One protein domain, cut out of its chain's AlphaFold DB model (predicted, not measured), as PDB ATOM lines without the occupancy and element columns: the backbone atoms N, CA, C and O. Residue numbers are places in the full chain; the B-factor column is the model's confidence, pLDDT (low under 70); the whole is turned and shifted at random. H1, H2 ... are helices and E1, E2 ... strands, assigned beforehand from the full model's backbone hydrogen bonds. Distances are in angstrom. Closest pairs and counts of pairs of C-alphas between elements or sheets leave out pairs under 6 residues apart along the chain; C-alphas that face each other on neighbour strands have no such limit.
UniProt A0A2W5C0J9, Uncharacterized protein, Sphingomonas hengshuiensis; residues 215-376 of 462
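This is residues 215 to 376 of the 462 residues of an uncharacterized protein of Sphingomonas hengshuiensis (UniProt A0A2W5C0J9). A long single helix, H1, crosses one face of a broad, bowed sheet of nine long strands, nearest the ends where E3, E5 and E7 begin, while the sheet's other face is bare. The strands go back and forth side by side in chain order, with E9 a shorter last one. The printed part has 162 residues, with one named helix followed by nine named strands; the sheet's order is E1 - E2 - E3 - E4 - E5 - E6 - E7 - E8 - E9, all antiparallel, and the class is mostly strand. The whole is loose, with a radius of gyration of the C-alphas of 18.9 A, and flat, spanning 59 by 45 by 18 A.

Start at the first printed residue with H1, residues 215 to 237, where every O i to N i+4 pair is within hydrogen-bond range. A tight link leads to E1, residues 243 to 255, an edge strand. From there read a meander, each strand the antiparallel neighbour of the one before and each successive pair a hairpin. E2, residues 258 to 271, runs beside E1, with N 249 and O 264 at 2.8 A. E3, residues 274 to 287, follows, with N 265 and O 280 at 2.8 A. Next come E4, residues 290 to 303, with N 281 of E3 and O 296 at 2.9 A, and E5, residues 306 to 319, with N 297 of E4 and O 312 at 2.8 A. E6, residues 322 to 335, is the antiparallel neighbour of E5, with N 313 of E5 and O 328 of E6 within hydrogen-bond range at 2.9 A. E7, residues 338 to 350, has O 344 at 2.9 A from N 329 of E6. E8, residues 355 to 367, has O 360 at 2.9 A from N 345 of E7, and it bends by 57 degrees at residue 364. E9, residues 370 to 376, is the other edge strand, with N 374 and O 363 of E8 at 2.8 A. The sheet is twisted, with C-alphas up to 7.6 A off its best plane. Now look back at H1: it is on one face of this sheet at a height over the sheet of 10.1 A, giving two layers, a helix on one face of a sheet. It runs across the strands, at 83 degrees to E4 on the local plane. It lies over E4 and E9, and only just over E5, E6, E7 and E8, with 3 of its C-alphas on each. The closest C-alphas of H1 and E4 are those of Val 236 and Gly 303, 6.6 A apart; those of H1 and E6 are Ile 229 and Gly 333, 7.2 A apart. H1 and E8 are near each other, with 6 pairs of C-alphas within 10 A. E1 and E9 are apart.

Find C-alpha 215 at (0.634, 5.958, 730.291); from there H1 runs 33.9 A to C-alpha 237 at (-19.525, 12.881, 703.988). E1 begins at C-alpha 243, (-29.481, 9.241, 696.107), and is 40.1 A long. E2 measures 42.8 A, E3 43.0 A, E4 42.1 A, E5 42.5 A and E6 41.6 A. E7 is 37.9 A long and E8 35.3 A. E9 is 18.8 A long and ends at C-alpha 376, (-11.330, 5.787, 732.709).

The two C-alphas farthest apart are those of Gly 256 and Gly 369, 60.6 A. The first and last printed C-alphas, of Val 215 and Gln 376, are 12.2 A apart. The printed part has no cut, and the links between its named elements are tight. The mean pLDDT of the printed part is 87.6, but look with care at residues 215 to 240, which are under 70; the mean for H1 is 59.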
ATOM      1  N   VAL A 215       2.028   5.493 730.180       57.66
ATOM      2  CA  VAL A 215       0.634   5.958 730.291       57.66
ATOM      3  C   VAL A 215       0.223   6.810 729.081       57.66
ATOM      4  O   VAL A 215      -0.898   6.681 728.580       57.66
ATOM      5  N   LYS A 216       1.114   7.669 728.568       54.31
ATOM      6  CA  LYS A 216       0.844   8.496 727.381       54.31
ATOM      7  C   LYS A 216       0.792   7.683 726.095       54.31
ATOM      8  O   LYS A 216      -0.014   8.021 725.232       54.31
ATOM      9  N   ASP A 217       1.593   6.634 725.945       54.69
ATOM     10  CA  ASP A 217       1.559   5.787 724.753       54.69
ATOM     11  C   ASP A 217       0.244   4.996 724.674       54.69
ATOM     12  O   ASP A 217      -0.365   4.944 723.603       54.69
ATOM     13  N   VAL A 218      -0.313   4.550 725.809       52.91
ATOM     14  CA  VAL A 218      -1.683   4.001 725.861       52.91
ATOM     15  C   VAL A 218      -2.728   5.046 725.447       52.91
ATOM     16  O   VAL A 218      -3.601   4.749 724.629       52.91
ATOM     17  N   GLN A 219      -2.632   6.284 725.948       48.38
ATOM     18  CA  GLN A 219      -3.569   7.366 725.606       48.38
ATOM     19  C   GLN A 219      -3.462   7.819 724.139       48.38
ATOM     20  O   GLN A 219      -4.485   8.120 723.516       48.38
ATOM     21  N   ARG A 220      -2.253   7.830 723.564       53.75
ATOM     22  CA  ARG A 220      -1.987   8.227 722.173       53.75
ATOM     23  C   ARG A 220      -2.527   7.204 721.174       53.75
ATOM     24  O   ARG A 220      -3.082   7.594 720.150       53.75
ATOM     25  N   VAL A 221      -2.451   5.911 721.498       52.22
ATOM     26  CA  VAL A 221      -3.096   4.851 720.705       52.22
ATOM     27  C   VAL A 221      -4.626   4.978 720.755       52.22
ATOM     28  O   VAL A 221      -5.290   4.768 719.741       52.22
ATOM     29  N   THR A 222      -5.204   5.400 721.887       50.38
ATOM     30  CA  THR A 222      -6.657   5.621 722.007       50.38
ATOM     31  C   THR A 222      -7.151   6.826 721.205       50.38
ATOM     32  O   THR A 222      -8.184   6.734 720.543       50.38
ATOM     33  N   ALA A 223      -6.427   7.949 721.247       55.09
ATOM     34  CA  ALA A 223      -6.788   9.147 720.487       55.09
ATOM     35  C   ALA A 223      -6.804   8.867 718.976       55.09
ATOM     36  O   ALA A 223      -7.743   9.265 718.291       55.09
ATOM     37  N   LYS A 224      -5.829   8.087 718.494       59.34
ATOM     38  CA  LYS A 224      -5.701   7.713 717.084       59.34
ATOM     39  C   LYS A 224      -6.891   6.903 716.560       59.34
ATOM     40  O   LYS A 224      -7.376   7.191 715.478       59.34
ATOM     41  N   ALA A 225      -7.417   5.949 717.331       56.84
ATOM     42  CA  ALA A 225      -8.573   5.152 716.903       56.84
ATOM     43  C   ALA A 225      -9.865   5.984 716.782       56.84
ATOM     44  O   ALA A 225     -10.675   5.768 715.882       56.84
ATOM     45  N   ILE A 226     -10.056   6.950 717.685       58.56
ATOM     46  CA  ILE A 226     -11.190   7.883 717.635       58.56
ATOM     47  C   ILE A 226     -11.021   8.856 716.465       58.56
ATOM     48  O   ILE A 226     -11.989   9.155 715.771       58.56
ATOM     49  N   GLU A 227      -9.799   9.339 716.240       66.38
ATOM     50  CA  GLU A 227      -9.463  10.203 715.110       66.38
ATOM     51  C   GLU A 227      -9.661   9.485 713.771       66.38
ATOM     52  O   GLU A 227     -10.262  10.059 712.871       66.38
ATOM     53  N   ASP A 228      -9.268   8.213 713.662       63.50
ATOM     54  CA  ASP A 228      -9.485   7.392 712.470       63.50
ATOM     55  C   ASP A 228     -10.988   7.215 712.175       63.50
ATOM     56  O   ASP A 228     -11.396   7.329 711.021       63.50
ATOM     57  N   ILE A 229     -11.833   7.017 713.196       65.31
ATOM     58  CA  ILE A 229     -13.298   6.937 713.030       65.31
ATOM     59  C   ILE A 229     -13.911   8.294 712.672       65.31
ATOM     60  O   ILE A 229     -14.764   8.365 711.791       65.31
ATOM     61  N   ASN A 230     -13.480   9.381 713.316       63.16
ATOM     62  CA  ASN A 230     -13.948  10.721 712.962       63.16
ATOM     63  C   ASN A 230     -13.516  11.097 711.530       63.16
ATOM     64  O   ASN A 230     -14.288  11.724 710.808       63.16
ATOM     65  N   ARG A 231     -12.316  10.680 711.096       66.88
ATOM     66  CA  ARG A 231     -11.850  10.822 709.711       66.88
ATOM     67  C   ARG A 231     -12.709   9.999 708.755       66.88
ATOM     68  O   ARG A 231     -13.104  10.529 707.729       66.88
ATOM     69  N   LEU A 232     -13.049   8.757 709.101       64.69
ATOM     70  CA  LEU A 232     -13.943   7.912 708.298       64.69
ATOM     71  C   LEU A 232     -15.332   8.536 708.125       64.69
ATOM     72  O   LEU A 232     -15.858   8.545 707.019       64.69
ATOM     73  N   LEU A 233     -15.908   9.108 709.186       60.88
ATOM     74  CA  LEU A 233     -17.175   9.843 709.086       60.88
ATOM     75  C   LEU A 233     -17.053  11.053 708.145       60.88
ATOM     76  O   LEU A 233     -17.941  11.281 707.329       60.88
ATOM     77  N   ALA A 234     -15.936  11.783 708.200       62.22
ATOM     78  CA  ALA A 234     -15.672  12.889 707.281       62.22
ATOM     79  C   ALA A 234     -15.430  12.427 705.827       62.22
ATOM     80  O   ALA A 234     -15.833  13.113 704.891       62.22
ATOM     81  N   GLU A 235     -14.797  11.268 705.618       65.12
ATOM     82  CA  GLU A 235     -14.597  10.661 704.293       65.12
ATOM     83  C   GLU A 235     -15.921  10.187 703.680       65.12
ATOM     84  O   GLU A 235     -16.132  10.372 702.483       65.12
ATOM     85  N   VAL A 236     -16.828   9.637 704.491       60.59
ATOM     86  CA  VAL A 236     -18.183   9.252 704.073       60.59
ATOM     87  C   VAL A 236     -18.991  10.490 703.653       60.59
ATOM     88  O   VAL A 236     -19.611  10.477 702.593       60.59
ATOM     89  N   ASP A 237     -18.901  11.604 704.385       58.12
ATOM     90  CA  ASP A 237     -19.525  12.881 703.988       58.12
ATOM     91  C   ASP A 237     -18.930  13.497 702.706       58.12
ATOM     92  O   ASP A 237     -19.614  14.240 701.999       58.12
ATOM     93  N   ALA A 238     -17.671  13.186 702.377       56.41
ATOM     94  CA  ALA A 238     -17.014  13.643 701.153       56.41
ATOM     95  C   ALA A 238     -17.393  12.821 699.903       56.41
ATOM     96  O   ALA A 238     -17.035  13.210 698.788       56.41
ATOM     97  N   GLN A 239     -18.101  11.695 700.056       63.16
ATOM     98  CA  GLN A 239     -18.540  10.875 698.930       63.16
ATOM     99  C   GLN A 239     -19.780  11.459 698.244       63.16
ATOM    100  O   GLN A 239     -20.737  11.915 698.869       63.16
ATOM    101  N   SER A 240     -19.784  11.399 696.912       64.31
ATOM    102  CA  SER A 240     -20.936  11.772 696.092       64.31
ATOM    103  C   SER A 240     -22.043  10.724 696.226       64.31
ATOM    104  O   SER A 240     -22.085   9.759 695.462       64.31
ATOM    105  N   TYR A 241     -22.947  10.909 697.188       79.75
ATOM    106  CA  TYR A 241     -24.168  10.111 697.277       79.75
ATOM    107  C   TYR A 241     -25.002  10.275 696.005       79.75
ATOM    108  O   TYR A 241     -25.292  11.393 695.573       79.75
ATOM    109  N   THR A 242     -25.376   9.153 695.395       83.06
ATOM    110  CA  THR A 242     -26.178   9.127 694.165       83.06
ATOM    111  C   THR A 242     -27.660   9.353 694.437       83.06
ATOM    112  O   THR A 242     -28.352   9.904 693.587       83.06
ATOM    113  N   ASP A 243     -28.133   8.956 695.618       90.00
ATOM    114  CA  ASP A 243     -29.481   9.241 696.107       90.00
ATOM    115  C   ASP A 243     -29.381   9.846 697.507       90.00
ATOM    116  O   ASP A 243     -28.683   9.311 698.372       90.00
ATOM    117  N   ARG A 244     -30.054  10.976 697.719       92.62
ATOM    118  CA  ARG A 244     -30.051  11.718 698.979       92.62
ATOM    119  C   ARG A 244     -31.446  12.250 699.254       92.62
ATOM    120  O   ARG A 244     -31.981  13.051 698.490       92.62
ATOM    121  N   GLN A 245     -31.992  11.859 700.396       94.56
ATOM    122  CA  GLN A 245     -33.282  12.309 700.890       94.56
ATOM    123  C   GLN A 245     -33.093  13.005 702.233       94.56
ATOM    124  O   GLN A 245     -32.432  12.485 703.130       94.56
ATOM    125  N   VAL A 246     -33.684  14.192 702.363       95.50
ATOM    126  CA  VAL A 246     -33.656  14.979 703.596       95.50
ATOM    127  C   VAL A 246     -35.085  15.358 703.958       95.50
ATOM    128  O   VAL A 246     -35.803  15.939 703.145       95.50
ATOM    129  N   LEU A 247     -35.487  15.046 705.187       96.88
ATOM    130  CA  LEU A 247     -36.729  15.508 705.787       96.88
ATOM    131  C   LEU A 247     -36.396  16.478 706.917       96.88
ATOM    132  O   LEU A 247     -35.669  16.130 707.842       96.88
ATOM    133  N   LEU A 248     -36.963  17.679 706.846       97.25
ATOM    134  CA  LEU A 248     -36.867  18.686 707.894       97.25
ATOM    135  C   LEU A 248     -38.262  18.943 708.465       97.25
ATOM    136  O   LEU A 248     -39.193  19.237 707.712       97.25
ATOM    137  N   ARG A 249     -38.403  18.858 709.785       97.94
ATOM    138  CA  ARG A 249     -39.596  19.289 710.516       97.94
ATOM    139  C   ARG A 249     -39.186  20.342 711.531       97.94
ATOM    140  O   ARG A 249     -38.313  20.094 712.351       97.94
ATOM    141  N   ASP A 250     -39.817  21.506 711.464       97.50
ATOM    142  CA  ASP A 250     -39.601  22.610 712.400       97.50
ATOM    143  C   ASP A 250     -40.954  23.001 712.990       97.50
ATOM    144  O   ASP A 250     -41.897  23.322 712.261       97.50
ATOM    145  N   LEU A 251     -41.059  22.925 714.310       97.62
ATOM    146  CA  LEU A 251     -42.218  23.356 715.068       97.62
ATOM    147  C   LEU A 251     -41.762  24.416 716.060       97.62
ATOM    148  O   LEU A 251     -41.059  24.110 717.017       97.62
ATOM    149  N   THR A 252     -42.210  25.651 715.858       97.12
ATOM    150  CA  THR A 252     -41.912  26.770 716.755       97.12
ATOM    151  C   THR A 252     -43.207  27.333 717.337       97.12
ATOM    152  O   THR A 252     -44.182  27.551 716.618       97.12
ATOM    153  N   SER A 253     -43.211  27.589 718.644       97.56
ATOM    154  CA  SER A 253     -44.270  28.289 719.371       97.56
ATOM    155  C   SER A 253     -43.658  29.437 720.162       97.56
ATOM    156  O   SER A 253     -42.708  29.240 720.920       97.56
ATOM    157  N   THR A 254     -44.207  30.638 720.007       96.25
ATOM    158  CA  THR A 254     -43.695  31.836 720.673       96.25
ATOM    159  C   THR A 254     -44.846  32.606 721.305       96.25
ATOM    160  O   THR A 254     -45.833  32.917 720.639       96.25
ATOM    161  N   VAL A 255     -44.719  32.936 722.593       96.62
ATOM    162  CA  VAL A 255     -45.672  33.777 723.330       96.62
ATOM    163  C   VAL A 255     -44.899  34.769 724.194       96.62
ATOM    164  O   VAL A 255     -44.233  34.397 725.159       96.62
ATOM    165  N   GLY A 256     -44.993  36.060 723.865       94.31
ATOM    166  CA  GLY A 256     -44.263  37.112 724.576       94.31
ATOM    167  C   GLY A 256     -42.746  36.929 724.461       94.31
ATOM    168  O   GLY A 256     -42.190  37.095 723.381       94.31
ATOM    169  N   ARG A 257     -42.086  36.615 725.584       92.62
ATOM    170  CA  ARG A 257     -40.636  36.341 725.669       92.62
ATOM    171  C   ARG A 257     -40.296  34.848 725.733       92.62
ATOM    172  O   ARG A 257     -39.121  34.524 725.882       92.62
ATOM    173  N   SER A 258     -41.303  33.977 725.688       95.38
ATOM    174  CA  SER A 258     -41.131  32.526 725.711       95.38
ATOM    175  C   SER A 258     -41.085  31.985 724.289       95.38
ATOM    176  O   SER A 258     -42.007  32.255 723.515       95.38
ATOM    177  N   THR A 259     -40.080  31.173 723.978       96.69
ATOM    178  CA  THR A 259     -39.993  30.408 722.729       96.69
ATOM    179  C   THR A 259     -39.817  28.935 723.066       96.69
ATOM    180  O   THR A 259     -39.006  28.586 723.912       96.69
ATOM    181  N   ALA A 260     -40.577  28.069 722.408       96.88
ATOM    182  CA  ALA A 260     -40.355  26.630 722.400       96.88
ATOM    183  C   ALA A 260     -40.206  26.191 720.945       96.88
ATOM    184  O   ALA A 260     -41.047  26.536 720.110       96.88
ATOM    185  N   ARG A 261     -39.143  25.454 720.636       97.56
ATOM    186  CA  ARG A 261     -38.836  24.994 719.286       97.56
ATOM    187  C   ARG A 261     -38.449  23.525 719.298       97.56
ATOM    188  O   ARG A 261     -37.711  23.074 720.162       97.56
ATOM    189  N   VAL A 262     -38.951  22.783 718.323       97.94
ATOM    190  CA  VAL A 262     -38.553  21.404 718.048       97.94
ATOM    191  C   VAL A 262     -38.132  21.333 716.592       97.94
ATOM    192  O   VAL A 262     -38.929  21.623 715.702       97.94
ATOM    193  N   LEU A 263     -36.883  20.948 716.359       97.62
ATOM    194  CA  LEU A 263     -36.300  20.771 715.040       97.62
ATOM    195  C   LEU A 263     -35.882  19.310 714.876       97.62
ATOM    196  O   LEU A 263     -35.040  18.817 715.617       97.62
ATOM    197  N   GLU A 264     -36.445  18.625 713.891       97.88
ATOM    198  CA  GLU A 264     -36.049  17.274 713.497       97.88
ATOM    199  C   GLU A 264     -35.505  17.319 712.066       97.88
ATOM    200  O   GLU A 264     -36.174  17.787 711.140       97.88
ATOM    201  N   ARG A 265     -34.288  16.815 711.871       97.06
ATOM    202  CA  ARG A 265     -33.683  16.587 710.561       97.06
ATOM    203  C   ARG A 265     -33.371  15.107 710.421       97.06
ATOM    204  O   ARG A 265     -32.539  14.579 711.154       97.06
ATOM    205  N   LEU A 266     -33.997  14.460 709.448       96.44
ATOM    206  CA  LEU A 266     -33.686  13.095 709.042       96.44
ATOM    207  C   LEU A 266     -33.013  13.136 707.677       96.44
ATOM    208  O   LEU A 266     -33.460  13.843 706.775       96.44
ATOM    209  N   GLU A 267     -31.949  12.371 707.523       95.00
ATOM    210  CA  GLU A 267     -31.195  12.264 706.290       95.00
ATOM    211  C   GLU A 267     -30.895  10.798 706.001       95.00
ATOM    212  O   GLU A 267     -30.421  10.063 706.865       95.00
ATOM    213  N   ALA A 268     -31.185  10.379 704.777       95.00
ATOM    214  CA  ALA A 268     -30.806   9.081 704.254       95.00
ATOM    215  C   ALA A 268     -30.134   9.299 702.902       95.00
ATOM    216  O   ALA A 268     -30.697   9.947 702.018       95.00
ATOM    217  N   ALA A 269     -28.927   8.779 702.750       92.88
ATOM    218  CA  ALA A 269     -28.160   8.899 701.527       92.88
ATOM    219  C   ALA A 269     -27.500   7.564 701.181       92.88
ATOM    220  O   ALA A 269     -27.041   6.835 702.059       92.88
ATOM    221  N   THR A 270     -27.468   7.225 699.896       92.75
ATOM    222  CA  THR A 270     -26.818   6.011 699.392       92.75
ATOM    223  C   THR A 270     -25.962   6.338 698.176       92.75
ATOM    224  O   THR A 270     -26.317   7.177 697.343       92.75
ATOM    225  N   GLY A 271     -24.800   5.697 698.100       88.25
ATOM    226  CA  GLY A 271     -23.833   5.832 697.018       88.25
ATOM    227  C   GLY A 271     -23.200   4.483 696.668       88.25
ATOM    228  O   GLY A 271     -23.523   3.461 697.279       88.25
ATOM    229  N   PRO A 272     -22.304   4.440 695.669       83.75
ATOM    230  CA  PRO A 272     -21.540   3.235 695.372       83.75
ATOM    231  C   PRO A 272     -20.722   2.804 696.598       83.75
ATOM    232  O   PRO A 272     -19.861   3.548 697.056       83.75
ATOM    233  N   GLU A 273     -21.006   1.607 697.119       86.25
ATOM    234  CA  GLU A 273     -20.342   1.017 698.298       86.25
ATOM    235  C   GLU A 273     -20.476   1.821 699.606       86.25
ATOM    236  O   GLU A 273     -19.713   1.597 700.550       86.25
ATOM    237  N   SER A 274     -21.461   2.723 699.700       90.00
ATOM    238  CA  SER A 274     -21.703   3.494 700.917       90.00
ATOM    239  C   SER A 274     -23.168   3.810 701.188       90.00
ATOM    240  O   SER A 274     -24.010   3.910 700.291       90.00
ATOM    241  N   ALA A 275     -23.481   3.961 702.471       90.88
ATOM    242  CA  ALA A 275     -24.791   4.368 702.948       90.88
ATOM    243  C   ALA A 275     -24.645   5.200 704.221       90.88
ATOM    244  O   ALA A 275     -23.845   4.873 705.098       90.88
ATOM    245  N   LEU A 276     -25.459   6.242 704.334       93.06
ATOM    246  CA  LEU A 276     -25.552   7.109 705.497       93.06
ATOM    247  C   LEU A 276     -27.019   7.237 705.902       93.06
ATOM    248  O   LEU A 276     -27.879   7.558 705.085       93.06
ATOM    249  N   ALA A 277     -27.292   7.030 707.182       94.56
ATOM    250  CA  ALA A 277     -28.543   7.390 707.821       94.56
ATOM    251  C   ALA A 277     -28.232   8.253 709.044       94.56
ATOM    252  O   ALA A 277     -27.480   7.849 709.933       94.56
ATOM    253  N   GLN A 278     -28.809   9.446 709.095       95.31
ATOM    254  CA  GLN A 278     -28.613  10.391 710.181       95.31
ATOM    255  C   GLN A 278     -29.956  10.945 710.650       95.31
ATOM    256  O   GLN A 278     -30.823  11.287 709.850       95.31
ATOM    257  N   ALA A 279     -30.109  11.059 711.964       96.06
ATOM    258  CA  ALA A 279     -31.218  11.748 712.600       96.06
ATOM    259  C   ALA A 279     -30.657  12.756 713.601       96.06
ATOM    260  O   ALA A 279     -29.794  12.408 714.407       96.06
ATOM    261  N   ILE A 280     -31.133  13.994 713.535       97.19
ATOM    262  CA  ILE A 280     -30.831  15.051 714.499       97.19
ATOM    263  C   ILE A 280     -32.161  15.583 715.022       97.19
ATOM    264  O   ILE A 280     -32.991  16.031 714.232       97.19
ATOM    265  N   LEU A 281     -32.349  15.539 716.334       97.88
ATOM    266  CA  LEU A 281     -33.486  16.126 717.031       97.88
ATOM    267  C   LEU A 281     -32.962  17.172 718.009       97.88
ATOM    268  O   LEU A 281     -32.178  16.850 718.896       97.88
ATOM    269  N   THR A 282     -33.424  18.405 717.868       97.31
ATOM    270  CA  THR A 282     -33.138  19.497 718.794       97.31
ATOM    271  C   THR A 282     -34.449  19.991 719.388       97.31
ATOM    272  O   THR A 282     -35.369  20.365 718.662       97.31
ATOM    273  N   VAL A 283     -34.543  19.991 720.713       98.00
ATOM    274  CA  VAL A 283     -35.653  20.562 721.476       98.00
ATOM    275  C   VAL A 283     -35.104  21.735 722.268       98.00
ATOM    276  O   VAL A 283     -34.222  21.549 723.097       98.00
ATOM    277  N   GLU A 284     -35.624  22.929 722.021       97.56
ATOM    278  CA  GLU A 284     -35.183  24.173 722.647       97.56
ATOM    279  C   GLU A 284     -36.359  24.830 723.366       97.56
ATOM    280  O   GLU A 284     -37.486  24.878 722.861       97.56
ATOM    281  N   ALA A 285     -36.092  25.385 724.540       97.31
ATOM    282  CA  ALA A 285     -37.006  26.260 725.246       97.31
ATOM    283  C   ALA A 285     -36.226  27.449 725.801       97.31
ATOM    284  O   ALA A 285     -35.215  27.267 726.474       97.31
ATOM    285  N   SER A 286     -36.717  28.659 725.556       96.31
ATOM    286  CA  SER A 286     -36.129  29.880 726.089       96.31
ATOM    287  C   SER A 286     -37.179  30.800 726.696       96.31
ATOM    288  O   SER A 286     -38.324  30.879 726.240       96.31
ATOM    289  N   LEU A 287     -36.791  31.495 727.764       96.38
ATOM    290  CA  LEU A 287     -37.586  32.518 728.436       96.38
ATOM    291  C   LEU A 287     -36.664  33.627 728.944       96.38
ATOM    292  O   LEU A 287     -36.114  33.568 730.041       96.38
ATOM    293  N   GLY A 288     -36.525  34.695 728.163       91.56
ATOM    294  CA  GLY A 288     -35.681  35.825 728.544       91.56
ATOM    295  C   GLY A 288     -34.187  35.483 728.548       91.56
ATOM    296  O   GLY A 288     -33.572  35.610 727.504       91.56
ATOM    297  N   ALA A 289     -33.624  35.162 729.716       90.94
ATOM    298  CA  ALA A 289     -32.213  34.775 729.895       90.94
ATOM    299  C   ALA A 289     -32.056  33.316 730.370       90.94
ATOM    300  O   ALA A 289     -30.980  32.931 730.818       90.94
ATOM    301  N   LEU A 290     -33.163  32.567 730.384       95.94
ATOM    302  CA  LEU A 290     -33.199  31.145 730.680       95.94
ATOM    303  C   LEU A 290     -33.258  30.406 729.351       95.94
ATOM    304  O   LEU A 290     -34.185  30.656 728.579       95.94
ATOM    305  N   ASP A 291     -32.336  29.482 729.142       96.19
ATOM    306  CA  ASP A 291     -32.263  28.651 727.949       96.19
ATOM    307  C   ASP A 291     -32.107  27.189 728.366       96.19
ATOM    308  O   ASP A 291     -31.387  26.865 729.309       96.19
ATOM    309  N   ALA A 292     -32.816  26.294 727.689       97.25
ATOM    310  CA  ALA A 292     -32.664  24.859 727.840       97.25
ATOM    311  C   ALA A 292     -32.716  24.210 726.462       97.25
ATOM    312  O   ALA A 292     -33.614  24.504 725.668       97.25
ATOM    313  N   SER A 293     -31.773  23.318 726.186       97.19
ATOM    314  CA  SER A 293     -31.718  22.574 724.938       97.19
ATOM    315  C   SER A 293     -31.458  21.092 725.201       97.19
ATOM    316  O   SER A 293     -30.759  20.700 726.137       97.19
ATOM    317  N   VAL A 294     -32.057  20.246 724.372       97.81
ATOM    318  CA  VAL A 294     -31.722  18.828 724.258       97.81
ATOM    319  C   VAL A 294     -31.440  18.562 722.793       97.81
ATOM    320  O   VAL A 294     -32.301  18.796 721.949       97.81
ATOM    321  N   THR A 295     -30.242  18.078 722.488       97.75
ATOM    322  CA  THR A 295     -29.840  17.679 721.141       97.75
ATOM    323  C   THR A 295     -29.495  16.202 721.125       97.75
ATOM    324  O   THR A 295     -28.548  15.765 721.776       97.75
ATOM    325  N   GLU A 296     -30.231  15.431 720.337       97.56
ATOM    326  CA  GLU A 296     -29.920  14.044 720.028       97.56
ATOM    327  C   GLU A 296     -29.442  13.940 718.584       97.56
ATOM    328  O   GLU A 296     -30.067  14.463 717.665       97.56
ATOM    329  N   ARG A 297     -28.327  13.246 718.373       96.44
ATOM    330  CA  ARG A 297     -27.809  12.916 717.048       96.44
ATOM    331  C   ARG A 297     -27.521  11.432 716.983       96.44
ATOM    332  O   ARG A 297     -26.667  10.940 717.710       96.44
ATOM    333  N   ILE A 298     -28.166  10.743 716.054       95.88
ATOM    334  CA  ILE A 298     -27.886   9.347 715.731       95.88
ATOM    335  C   ILE A 298     -27.334   9.307 714.313       95.88
ATOM    336  O   ILE A 298     -27.811  10.006 713.418       95.88
ATOM    337  N   THR A 299     -26.277   8.542 714.097       94.06
ATOM    338  CA  THR A 299     -25.627   8.400 712.798       94.06
ATOM    339  C   THR A 299     -25.242   6.944 712.606       94.06
ATOM    340  O   THR A 299     -24.579   6.360 713.455       94.06
ATOM    341  N   ALA A 300     -25.659   6.357 711.494       94.00
ATOM    342  CA  ALA A 300     -25.209   5.060 711.027       94.00
ATOM    343  C   ALA A 300     -24.629   5.252 709.629       94.00
ATOM    344  O   ALA A 300     -25.311   5.738 708.729       94.00
ATOM    345  N   ALA A 301     -23.365   4.899 709.464       91.38
ATOM    346  CA  ALA A 301     -22.622   5.069 708.231       91.38
ATOM    347  C   ALA A 301     -21.921   3.760 707.877       91.38
ATOM    348  O   ALA A 301     -21.350   3.088 708.738       91.38
ATOM    349  N   VAL A 302     -21.956   3.402 706.602       91.19
ATOM    350  CA  VAL A 302     -21.227   2.269 706.034       91.19
ATOM    351  C   VAL A 302     -20.469   2.776 704.819       91.19
ATOM    352  O   VAL A 302     -21.023   3.522 704.014       91.19
ATOM    353  N   GLY A 303     -19.211   2.370 704.691       87.50
ATOM    354  CA  GLY A 303     -18.370   2.643 703.529       87.50
ATOM    355  C   GLY A 303     -17.526   1.421 703.157       87.50
ATOM    356  O   GLY A 303     -17.666   0.360 703.779       87.50
ATOM    357  N   PRO A 304     -16.603   1.547 702.188       82.25
ATOM    358  CA  PRO A 304     -15.739   0.446 701.774       82.25
ATOM    359  C   PRO A 304     -14.934  -0.119 702.953       82.25
ATOM    360  O   PRO A 304     -14.033   0.522 703.494       82.25
ATOM    361  N   GLY A 305     -15.299  -1.328 703.387       83.88
ATOM    362  CA  GLY A 305     -14.642  -2.041 704.483       83.88
ATOM    363  C   GLY A 305     -14.882  -1.474 705.886       83.88
ATOM    364  O   GLY A 305     -14.234  -1.943 706.819       83.88
ATOM    365  N   SER A 306     -15.783  -0.503 706.069       88.75
ATOM    366  CA  SER A 306     -16.034   0.112 707.378       88.75
ATOM    367  C   SER A 306     -17.517   0.286 707.693       88.75
ATOM    368  O   SER A 306     -18.345   0.492 706.809       88.75
ATOM    369  N   ALA A 307     -17.851   0.210 708.978       90.62
ATOM    370  CA  ALA A 307     -19.183   0.493 709.494       90.62
ATOM    371  C   ALA A 307     -19.062   1.240 710.821       90.62
ATOM    372  O   ALA A 307     -18.295   0.834 711.693       90.62
ATOM    373  N   VAL A 308     -19.820   2.320 710.979       92.56
ATOM    374  CA  VAL A 308     -19.835   3.150 712.184       92.56
ATOM    375  C   VAL A 308     -21.279   3.434 712.575       92.56
ATOM    376  O   VAL A 308     -22.090   3.851 711.755       92.56
ATOM    377  N   ALA A 309     -21.590   3.235 713.850       94.19
ATOM    378  CA  ALA A 309     -22.812   3.680 714.490       94.19
ATOM    379  C   ALA A 309     -22.447   4.591 715.665       94.19
ATOM    380  O   ALA A 309     -21.638   4.239 716.524       94.19
ATOM    381  N   GLU A 310     -23.048   5.768 715.703       94.88
ATOM    382  CA  GLU A 310     -22.828   6.774 716.726       94.88
ATOM    383  C   GLU A 310     -24.168   7.310 717.223       94.88
ATOM    384  O   GLU A 310     -25.068   7.596 716.435       94.88
ATOM    385  N   ALA A 311     -24.277   7.488 718.535       96.06
ATOM    386  CA  ALA A 311     -25.367   8.227 719.152       96.06
ATOM    387  C   ALA A 311     -24.787   9.250 720.129       96.06
ATOM    388  O   ALA A 311     -23.952   8.907 720.964       96.06
ATOM    389  N   ILE A 312     -25.217  10.502 720.026       95.88
ATOM    390  CA  ILE A 312     -24.895  11.575 720.961       95.88
ATOM    391  C   ILE A 312     -26.193  12.136 721.516       95.88
ATOM    392  O   ILE A 312     -27.093  12.460 720.750       95.88
ATOM    393  N   THR A 313     -26.238  12.324 722.827       97.94
ATOM    394  CA  THR A 313     -27.275  13.090 723.510       97.94
ATOM    395  C   THR A 313     -26.586  14.185 724.312       97.94
ATOM    396  O   THR A 313     -25.733  13.890 725.151       97.94
ATOM    397  N   ALA A 314     -26.909  15.439 724.025       97.06
ATOM    398  CA  ALA A 314     -26.426  16.613 724.736       97.06
ATOM    399  C   ALA A 314     -27.616  17.335 725.369       97.06
ATOM    400  O   ALA A 314     -28.620  17.572 724.703       97.06
ATOM    401  N   LEU A 315     -27.515  17.645 726.654       97.94
ATOM    402  CA  LEU A 315     -28.474  18.455 727.389       97.94
ATOM    403  C   LEU A 315     -27.733  19.692 727.861       97.94
ATOM    404  O   LEU A 315     -26.653  19.562 728.438       97.94
ATOM    405  N   GLU A 316     -28.317  20.860 727.655       97.12
ATOM    406  CA  GLU A 316     -27.765  22.131 728.103       97.12
ATOM    407  C   GLU A 316     -28.861  22.923 728.810       97.12
ATOM    408  O   GLU A 316     -30.018  22.941 728.386       97.12
ATOM    409  N   ALA A 317     -28.503  23.568 729.912       97.50
ATOM    410  CA  ALA A 317     -29.360  24.506 730.613       97.50
ATOM    411  C   ALA A 317     -28.522  25.702 731.056       97.50
ATOM    412  O   ALA A 317     -27.466  25.529 731.664       97.50
ATOM    413  N   ALA A 318     -29.005  26.907 730.777       96.19
ATOM    414  CA  ALA A 318     -28.311  28.143 731.081       96.19
ATOM    415  C   ALA A 318     -29.249  29.173 731.719       96.19
ATOM    416  O   ALA A 318     -30.426  29.286 731.369       96.19
ATOM    417  N   ILE A 319     -28.711  29.935 732.672       95.94
ATOM    418  CA  ILE A 319     -29.344  31.127 733.240       95.94
ATOM    419  C   ILE A 319     -28.280  32.222 733.336       95.94
ATOM    420  O   ILE A 319     -27.462  32.237 734.261       95.94
ATOM    421  N   GLY A 320     -28.293  33.166 732.396       91.19
ATOM    422  CA  GLY A 320     -27.253  34.195 732.319       91.19
ATOM    423  C   GLY A 320     -25.865  33.581 732.093       91.19
ATOM    424  O   GLY A 320     -25.626  33.024 731.034       91.19
ATOM    425  N   ASN A 321     -24.969  33.686 733.083       89.69
ATOM    426  CA  ASN A 321     -23.595  33.151 733.012       89.69
ATOM    427  C   ASN A 321     -23.436  31.767 733.672       89.69
ATOM    428  O   ASN A 321     -22.318  31.264 733.760       89.69
ATOM    429  N   VAL A 322     -24.514  31.196 734.218       95.69
ATOM    430  CA  VAL A 322     -24.485  29.867 734.833       95.69
ATOM    431  C   VAL A 322     -24.960  28.856 733.807       95.69
ATOM    432  O   VAL A 322     -26.086  28.966 733.326       95.69
ATOM    433  N   GLU A 323     -24.126  27.871 733.512       96.38
ATOM    434  CA  GLU A 323     -24.366  26.843 732.505       96.38
ATOM    435  C   GLU A 323     -24.188  25.460 733.132       96.38
ATOM    436  O   GLU A 323     -23.278  25.229 733.927       96.38
ATOM    437  N   ALA A 324     -25.060  24.526 732.778       97.31
ATOM    438  CA  ALA A 324     -24.920  23.116 733.093       97.31
ATOM    439  C   ALA A 324     -25.106  22.317 731.807       97.31
ATOM    440  O   ALA A 324     -26.086  22.517 731.087       97.31
ATOM    441  N   SER A 325     -24.187  21.398 731.535       96.75
ATOM    442  CA  SER A 325     -24.258  20.527 730.374       96.75
ATOM    443  C   SER A 325     -24.008  19.067 730.742       96.75
ATOM    444  O   SER A 325     -23.247  18.730 731.653       96.75
ATOM    445  N   LEU A 326     -24.697  18.178 730.035       97.56
ATOM    446  CA  LEU A 326     -24.499  16.739 730.100       97.56
ATOM    447  C   LEU A 326     -24.397  16.210 728.677       97.56
ATOM    448  O   LEU A 326     -25.300  16.414 727.871       97.56
ATOM    449  N   LYS A 327     -23.333  15.473 728.383       97.12
ATOM    450  CA  LYS A 327     -23.112  14.840 727.091       97.12
ATOM    451  C   LYS A 327     -22.885  13.350 727.268       97.12
ATOM    452  O   LYS A 327     -21.979  12.914 727.975       97.12
ATOM    453  N   VAL A 328     -23.685  12.564 726.563       96.19
ATOM    454  CA  VAL A 328     -23.519  11.119 726.434       96.19
ATOM    455  C   VAL A 328     -23.192  10.815 724.982       96.19
ATOM    456  O   VAL A 328     -23.869  11.303 724.081       96.19
ATOM    457  N   ARG A 329     -22.150  10.022 724.735       95.31
ATOM    458  CA  ARG A 329     -21.777   9.570 723.392       95.31
ATOM    459  C   ARG A 329     -21.547   8.066 723.396       95.31
ATOM    460  O   ARG A 329     -20.748   7.564 724.178       95.31
ATOM    461  N   PHE A 330     -22.198   7.371 722.480       94.56
ATOM    462  CA  PHE A 330     -21.984   5.964 722.173       94.56
ATOM    463  C   PHE A 330     -21.360   5.859 720.790       94.56
ATOM    464  O   PHE A 330     -21.798   6.538 719.862       94.56
ATOM    465  N   VAL A 331     -20.344   5.017 720.652       93.56
ATOM    466  CA  VAL A 331     -19.681   4.750 719.376       93.56
ATOM    467  C   VAL A 331     -19.469   3.253 719.249       93.56
ATOM    468  O   VAL A 331     -18.886   2.634 720.136       93.56
ATOM    469  N   ALA A 332     -19.888   2.685 718.128       94.25
ATOM    470  CA  ALA A 332     -19.493   1.363 717.682       94.25
ATOM    471  C   ALA A 332     -18.941   1.492 716.261       94.25
ATOM    472  O   ALA A 332     -19.600   2.050 715.391       94.25
ATOM    473  N   GLY A 333     -17.728   1.011 716.026       91.69
ATOM    474  CA  GLY A 333     -17.060   1.095 714.734       91.69
ATOM    475  C   GLY A 333     -16.323  -0.195 714.411       91.69
ATOM    476  O   GLY A 333     -15.701  -0.792 715.287       91.69
ATOM    477  N   ALA A 334     -16.370  -0.614 713.154       90.44
ATOM    478  CA  ALA A 334     -15.613  -1.737 712.623       90.44
ATOM    479  C   ALA A 334     -14.917  -1.310 711.329       90.44
ATOM    480  O   ALA A 334     -15.527  -0.673 710.473       90.44
ATOM    481  N   VAL A 335     -13.638  -1.656 711.203       84.88
ATOM    482  CA  VAL A 335     -12.764  -1.377 710.056       84.88
ATOM    483  C   VAL A 335     -11.866  -2.597 709.803       84.88
ATOM    484  O   VAL A 335     -11.731  -3.443 710.690       84.88
ATOM    485  N   PRO A 336     -11.179  -2.726 708.654       83.00
ATOM    486  CA  PRO A 336     -10.380  -3.923 708.376       83.00
ATOM    487  C   PRO A 336      -9.209  -4.101 709.356       83.00
ATOM    488  O   PRO A 336      -8.766  -5.218 709.609       83.00
ATOM    489  N   SER A 337      -8.716  -3.002 709.932       81.25
ATOM    490  CA  SER A 337      -7.623  -2.996 710.906       81.25
ATOM    491  C   SER A 337      -8.066  -3.222 712.356       81.25
ATOM    492  O   SER A 337      -7.199  -3.300 713.233       81.25
ATOM    493  N   GLY A 338      -9.375  -3.283 712.642       86.31
ATOM    494  CA  GLY A 338      -9.848  -3.302 714.020       86.31
ATOM    495  C   GLY A 338     -11.317  -2.961 714.269       86.31
ATOM    496  O   GLY A 338     -12.103  -2.710 713.363       86.31
ATOM    497  N   ALA A 339     -11.685  -2.919 715.547       89.06
ATOM    498  CA  ALA A 339     -13.013  -2.512 715.996       89.06
ATOM    499  C   ALA A 339     -12.920  -1.635 717.249       89.06
ATOM    500  O   ALA A 339     -11.972  -1.744 718.026       89.06
ATOM    501  N   LEU A 340     -13.920  -0.783 717.454       90.06
ATOM    502  CA  LEU A 340     -14.086   0.060 718.631       90.06
ATOM    503  C   LEU A 340     -15.528  -0.045 719.127       90.06
ATOM    504  O   LEU A 340     -16.467   0.092 718.351       90.06
ATOM    505  N   SER A 341     -15.697  -0.202 720.431       93.25
ATOM    506  CA  SER A 341     -16.944   0.068 721.137       93.25
ATOM    507  C   SER A 341     -16.630   0.989 722.303       93.25
ATOM    508  O   SER A 341     -15.726   0.709 723.089       93.25
ATOM    509  N   ALA A 342     -17.320   2.119 722.396       92.62
ATOM    510  CA  ALA A 342     -17.046   3.106 723.420       92.62
ATOM    511  C   ALA A 342     -18.308   3.821 723.901       92.62
ATOM    512  O   ALA A 342     -19.219   4.122 723.130       92.62
ATOM    513  N   TRP A 343     -18.311   4.134 725.192       95.19
ATOM    514  CA  TRP A 343     -19.313   4.941 725.866       95.19
ATOM    515  C   TRP A 343     -18.616   6.061 726.632       95.19
ATOM    516  O   TRP A 343     -17.723   5.816 727.444       95.19
ATOM    517  N   TYR A 344     -19.022   7.291 726.354       94.38
ATOM    518  CA  TYR A 344     -18.538   8.498 726.999       94.38
ATOM    519  C   TYR A 344     -19.701   9.166 727.715       94.38
ATOM    520  O   TYR A 344     -20.785   9.320 727.148       94.38
ATOM    521  N   LEU A 345     -19.446   9.587 728.942       95.75
ATOM    522  CA  LEU A 345     -20.331  10.404 729.749       95.75
ATOM    523  C   LEU A 345     -19.523  11.600 730.229       95.75
ATOM    524  O   LEU A 345     -18.426  11.422 730.749       95.75
ATOM    525  N   GLU A 346     -20.058  12.797 730.074       96.62
ATOM    526  CA  GLU A 346     -19.422  14.029 730.518       96.62
ATOM    527  C   GLU A 346     -20.479  14.960 731.092       96.62
ATOM    528  O   GLU A 346     -21.482  15.227 730.439       96.62
ATOM    529  N   ALA A 347     -20.256  15.428 732.314       96.69
ATOM    530  CA  ALA A 347     -21.064  16.439 732.970       96.69
ATOM    531  C   ALA A 347     -20.181  17.644 733.289       96.69
ATOM    532  O   ALA A 347     -19.082  17.486 733.832       96.69
ATOM    533  N   GLU A 348     -20.677  18.833 732.981       96.81
ATOM    534  CA  GLU A 348     -19.994  20.089 733.247       96.81
ATOM    535  C   GLU A 348     -20.970  21.106 733.840       96.81
ATOM    536  O   GLU A 348     -22.136  21.175 733.457       96.81
ATOM    537  N   VAL A 349     -20.491  21.889 734.803       97.00
ATOM    538  CA  VAL A 349     -21.194  23.062 735.325       97.00
ATOM    539  C   VAL A 349     -20.210  24.225 735.378       97.00
ATOM    540  O   VAL A 349     -19.080  24.057 735.843       97.00
ATOM    541  N   SER A 350     -20.649  25.393 734.926       95.00
ATOM    542  CA  SER A 350     -19.902  26.650 734.917       95.00
ATOM    543  C   SER A 350     -20.735  27.754 735.560       95.00
ATOM    544  O   SER A 350     -21.944  27.811 735.359       95.00
ATOM    545  N   ASP A 351     -20.105  28.646 736.321       94.00
ATOM    546  CA  ASP A 351     -20.738  29.861 736.864       94.00
ATOM    547  C   ASP A 351     -20.149  31.160 736.277       94.00
ATOM    548  O   ASP A 351     -20.374  32.257 736.795       94.00
ATOM    549  N   GLY A 352     -19.364  31.034 735.202       87.62
ATOM    550  CA  GLY A 352     -18.629  32.133 734.575       87.62
ATOM    551  C   GLY A 352     -17.325  32.514 735.287       87.62
ATOM    552  O   GLY A 352     -16.575  33.337 734.761       87.62
ATOM    553  N   VAL A 353     -17.023  31.922 736.450       91.44
ATOM    554  CA  VAL A 353     -15.757  32.098 737.182       91.44
ATOM    555  C   VAL A 353     -14.980  30.785 737.256       91.44
ATOM    556  O   VAL A 353     -13.769  30.776 737.032       91.44
ATOM    557  N   GLY A 354     -15.657  29.678 737.558       89.88
ATOM    558  CA  GLY A 354     -15.075  28.347 737.660       89.88
ATOM    559  C   GLY A 354     -15.903  27.292 736.935       89.88
ATOM    560  O   GLY A 354     -17.114  27.422 736.777       89.88
ATOM    561  N   THR A 355     -15.225  26.224 736.520       93.19
ATOM    562  CA  THR A 355     -15.837  25.058 735.881       93.19
ATOM    563  C   THR A 355     -15.588  23.806 736.714       93.19
ATOM    564  O   THR A 355     -14.471  23.537 737.165       93.19
ATOM    565  N   ALA A 356     -16.643  23.029 736.934       94.25
ATOM    566  CA  ALA A 356     -16.569  21.697 737.513       94.25
ATOM    567  C   ALA A 356     -16.920  20.680 736.430       94.25
ATOM    568  O   ALA A 356     -17.997  20.747 735.843       94.25
ATOM    569  N   ARG A 357     -16.017  19.726 736.190       93.88
ATOM    570  CA  ARG A 357     -16.175  18.680 735.178       93.88
ATOM    571  C   ARG A 357     -16.027  17.302 735.808       93.88
ATOM    572  O   ARG A 357     -15.151  17.086 736.648       93.88
ATOM    573  N   ALA A 358     -16.881  16.378 735.389       95.00
ATOM    574  CA  ALA A 358     -16.747  14.960 735.677       95.00
ATOM    575  C   ALA A 358     -17.022  14.159 734.404       95.00
ATOM    576  O   ALA A 358     -18.032  14.377 733.737       95.00
ATOM    577  N   ALA A 359     -16.142  13.221 734.072       94.88
ATOM    578  CA  ALA A 359     -16.279  12.400 732.882       94.88
ATOM    579  C   ALA A 359     -15.969  10.927 733.156       94.88
ATOM    580  O   ALA A 359     -15.178  10.570 734.027       94.88
ATOM    581  N   MET A 360     -16.590  10.055 732.372       94.00
ATOM    582  CA  MET A 360     -16.305   8.630 732.336       94.00
ATOM    583  C   MET A 360     -16.187   8.179 730.888       94.00
ATOM    584  O   MET A 360     -16.976   8.568 730.027       94.00
ATOM    585  N   ARG A 361     -15.212   7.312 730.634       92.69
ATOM    586  CA  ARG A 361     -15.006   6.649 729.354       92.69
ATOM    587  C   ARG A 361     -14.905   5.150 729.576       92.69
ATOM    588  O   ARG A 361     -14.004   4.697 730.270       92.69
ATOM    589  N   VAL A 362     -15.785   4.394 728.940       93.81
ATOM    590  CA  VAL A 362     -15.696   2.935 728.817       93.81
ATOM    591  C   VAL A 362     -15.334   2.630 727.376       93.81
ATOM    592  O   VAL A 362     -15.984   3.134 726.463       93.81
ATOM    593  N   LEU A 363     -14.286   1.847 727.154       90.31
ATOM    594  CA  LEU A 363     -13.764   1.576 725.822       90.31
ATOM    595  C   LEU A 363     -13.327   0.118 725.704       90.31
ATOM    596  O   LEU A 363     -12.613  -0.398 726.556       90.31
ATOM    597  N   ALA A 364     -13.723  -0.519 724.612       91.56
ATOM    598  CA  ALA A 364     -13.188  -1.782 724.142       91.56
ATOM    599  C   ALA A 364     -12.699  -1.580 722.709       91.56
ATOM    600  O   ALA A 364     -13.438  -1.076 721.863       91.56
ATOM    601  N   ARG A 365     -11.455  -1.953 722.423       88.06
ATOM    602  CA  ARG A 365     -10.886  -1.869 721.077       88.06
ATOM    603  C   ARG A 365     -10.151  -3.139 720.697       88.06
ATOM    604  O   ARG A 365      -9.586  -3.813 721.552       88.06
ATOM    605  N   LEU A 366     -10.109  -3.395 719.401       86.44
ATOM    606  CA  LEU A 366      -9.275  -4.402 718.770       86.44
ATOM    607  C   LEU A 366      -8.439  -3.691 717.707       86.44
ATOM    608  O   LEU A 366      -9.023  -3.124 716.793       86.44
ATOM    609  N   ILE A 367      -7.110  -3.679 717.822       80.31
ATOM    610  CA  ILE A 367      -6.215  -3.097 716.805       80.31
ATOM    611  C   ILE A 367      -5.052  -4.061 716.597       80.31
ATOM    612  O   ILE A 367      -4.391  -4.435 717.558       80.31
ATOM    613  N   GLY A 368      -4.808  -4.487 715.354       74.75
ATOM    614  CA  GLY A 368      -3.665  -5.360 715.045       74.75
ATOM    615  C   GLY A 368      -3.677  -6.715 715.773       74.75
ATOM    616  O   GLY A 368      -2.624  -7.307 715.968       74.75
ATOM    617  N   GLY A 369      -4.857  -7.192 716.190       75.94
ATOM    618  CA  GLY A 369      -5.021  -8.429 716.962       75.94
ATOM    619  C   GLY A 369      -4.961  -8.257 718.485       75.94
ATOM    620  O   GLY A 369      -5.283  -9.201 719.202       75.94
ATOM    621  N   GLU A 370      -4.631  -7.068 718.993       80.75
ATOM    622  CA  GLU A 370      -4.631  -6.787 720.430       80.75
ATOM    623  C   GLU A 370      -5.985  -6.249 720.892       80.75
ATOM    624  O   GLU A 370      -6.457  -5.207 720.422       80.75
ATOM    625  N   ALA A 371      -6.609  -6.966 721.827       87.19
ATOM    626  CA  ALA A 371      -7.834  -6.544 722.487       87.19
ATOM    627  C   ALA A 371      -7.499  -5.745 723.753       87.19
ATOM    628  O   ALA A 371      -6.822  -6.244 724.651       87.19
ATOM    629  N   VAL A 372      -8.008  -4.517 723.840       86.50
ATOM    630  CA  VAL A 372      -7.862  -3.652 725.016       86.50
ATOM    631  C   VAL A 372      -9.243  -3.264 725.518       86.50
ATOM    632  O   VAL A 372     -10.054  -2.746 724.752       86.50
ATOM    633  N   SER A 373      -9.476  -3.463 726.814       87.31
ATOM    634  CA  SER A 373     -10.680  -3.033 727.525       87.31
ATOM    635  C   SER A 373     -10.281  -2.097 728.659       87.31
ATOM    636  O   SER A 373      -9.427  -2.441 729.472       87.31
ATOM    637  N   GLU A 374     -10.888  -0.917 728.716       86.38
ATOM    638  CA  GLU A 374     -10.504   0.147 729.637       86.38
ATOM    639  C   GLU A 374     -11.729   0.910 730.157       86.38
ATOM    640  O   GLU A 374     -12.656   1.219 729.407       86.38
ATOM    641  N   ILE A 375     -11.703   1.257 731.446       90.25
ATOM    642  CA  ILE A 375     -12.601   2.244 732.049       90.25
ATOM    643  C   ILE A 375     -11.738   3.358 732.632       90.25
ATOM    644  O   ILE A 375     -10.889   3.106 733.486       90.25
ATOM    645  N   GLN A 376     -11.968   4.587 732.185       89.44
ATOM    646  CA  GLN A 376     -11.330   5.787 732.709       89.44
ATOM    647  C   GLN A 376     -12.374   6.700 733.334       89.44
ATOM    648  O   GLN A 376     -13.483   6.840 732.817       89.44
TER     649      GLN A 376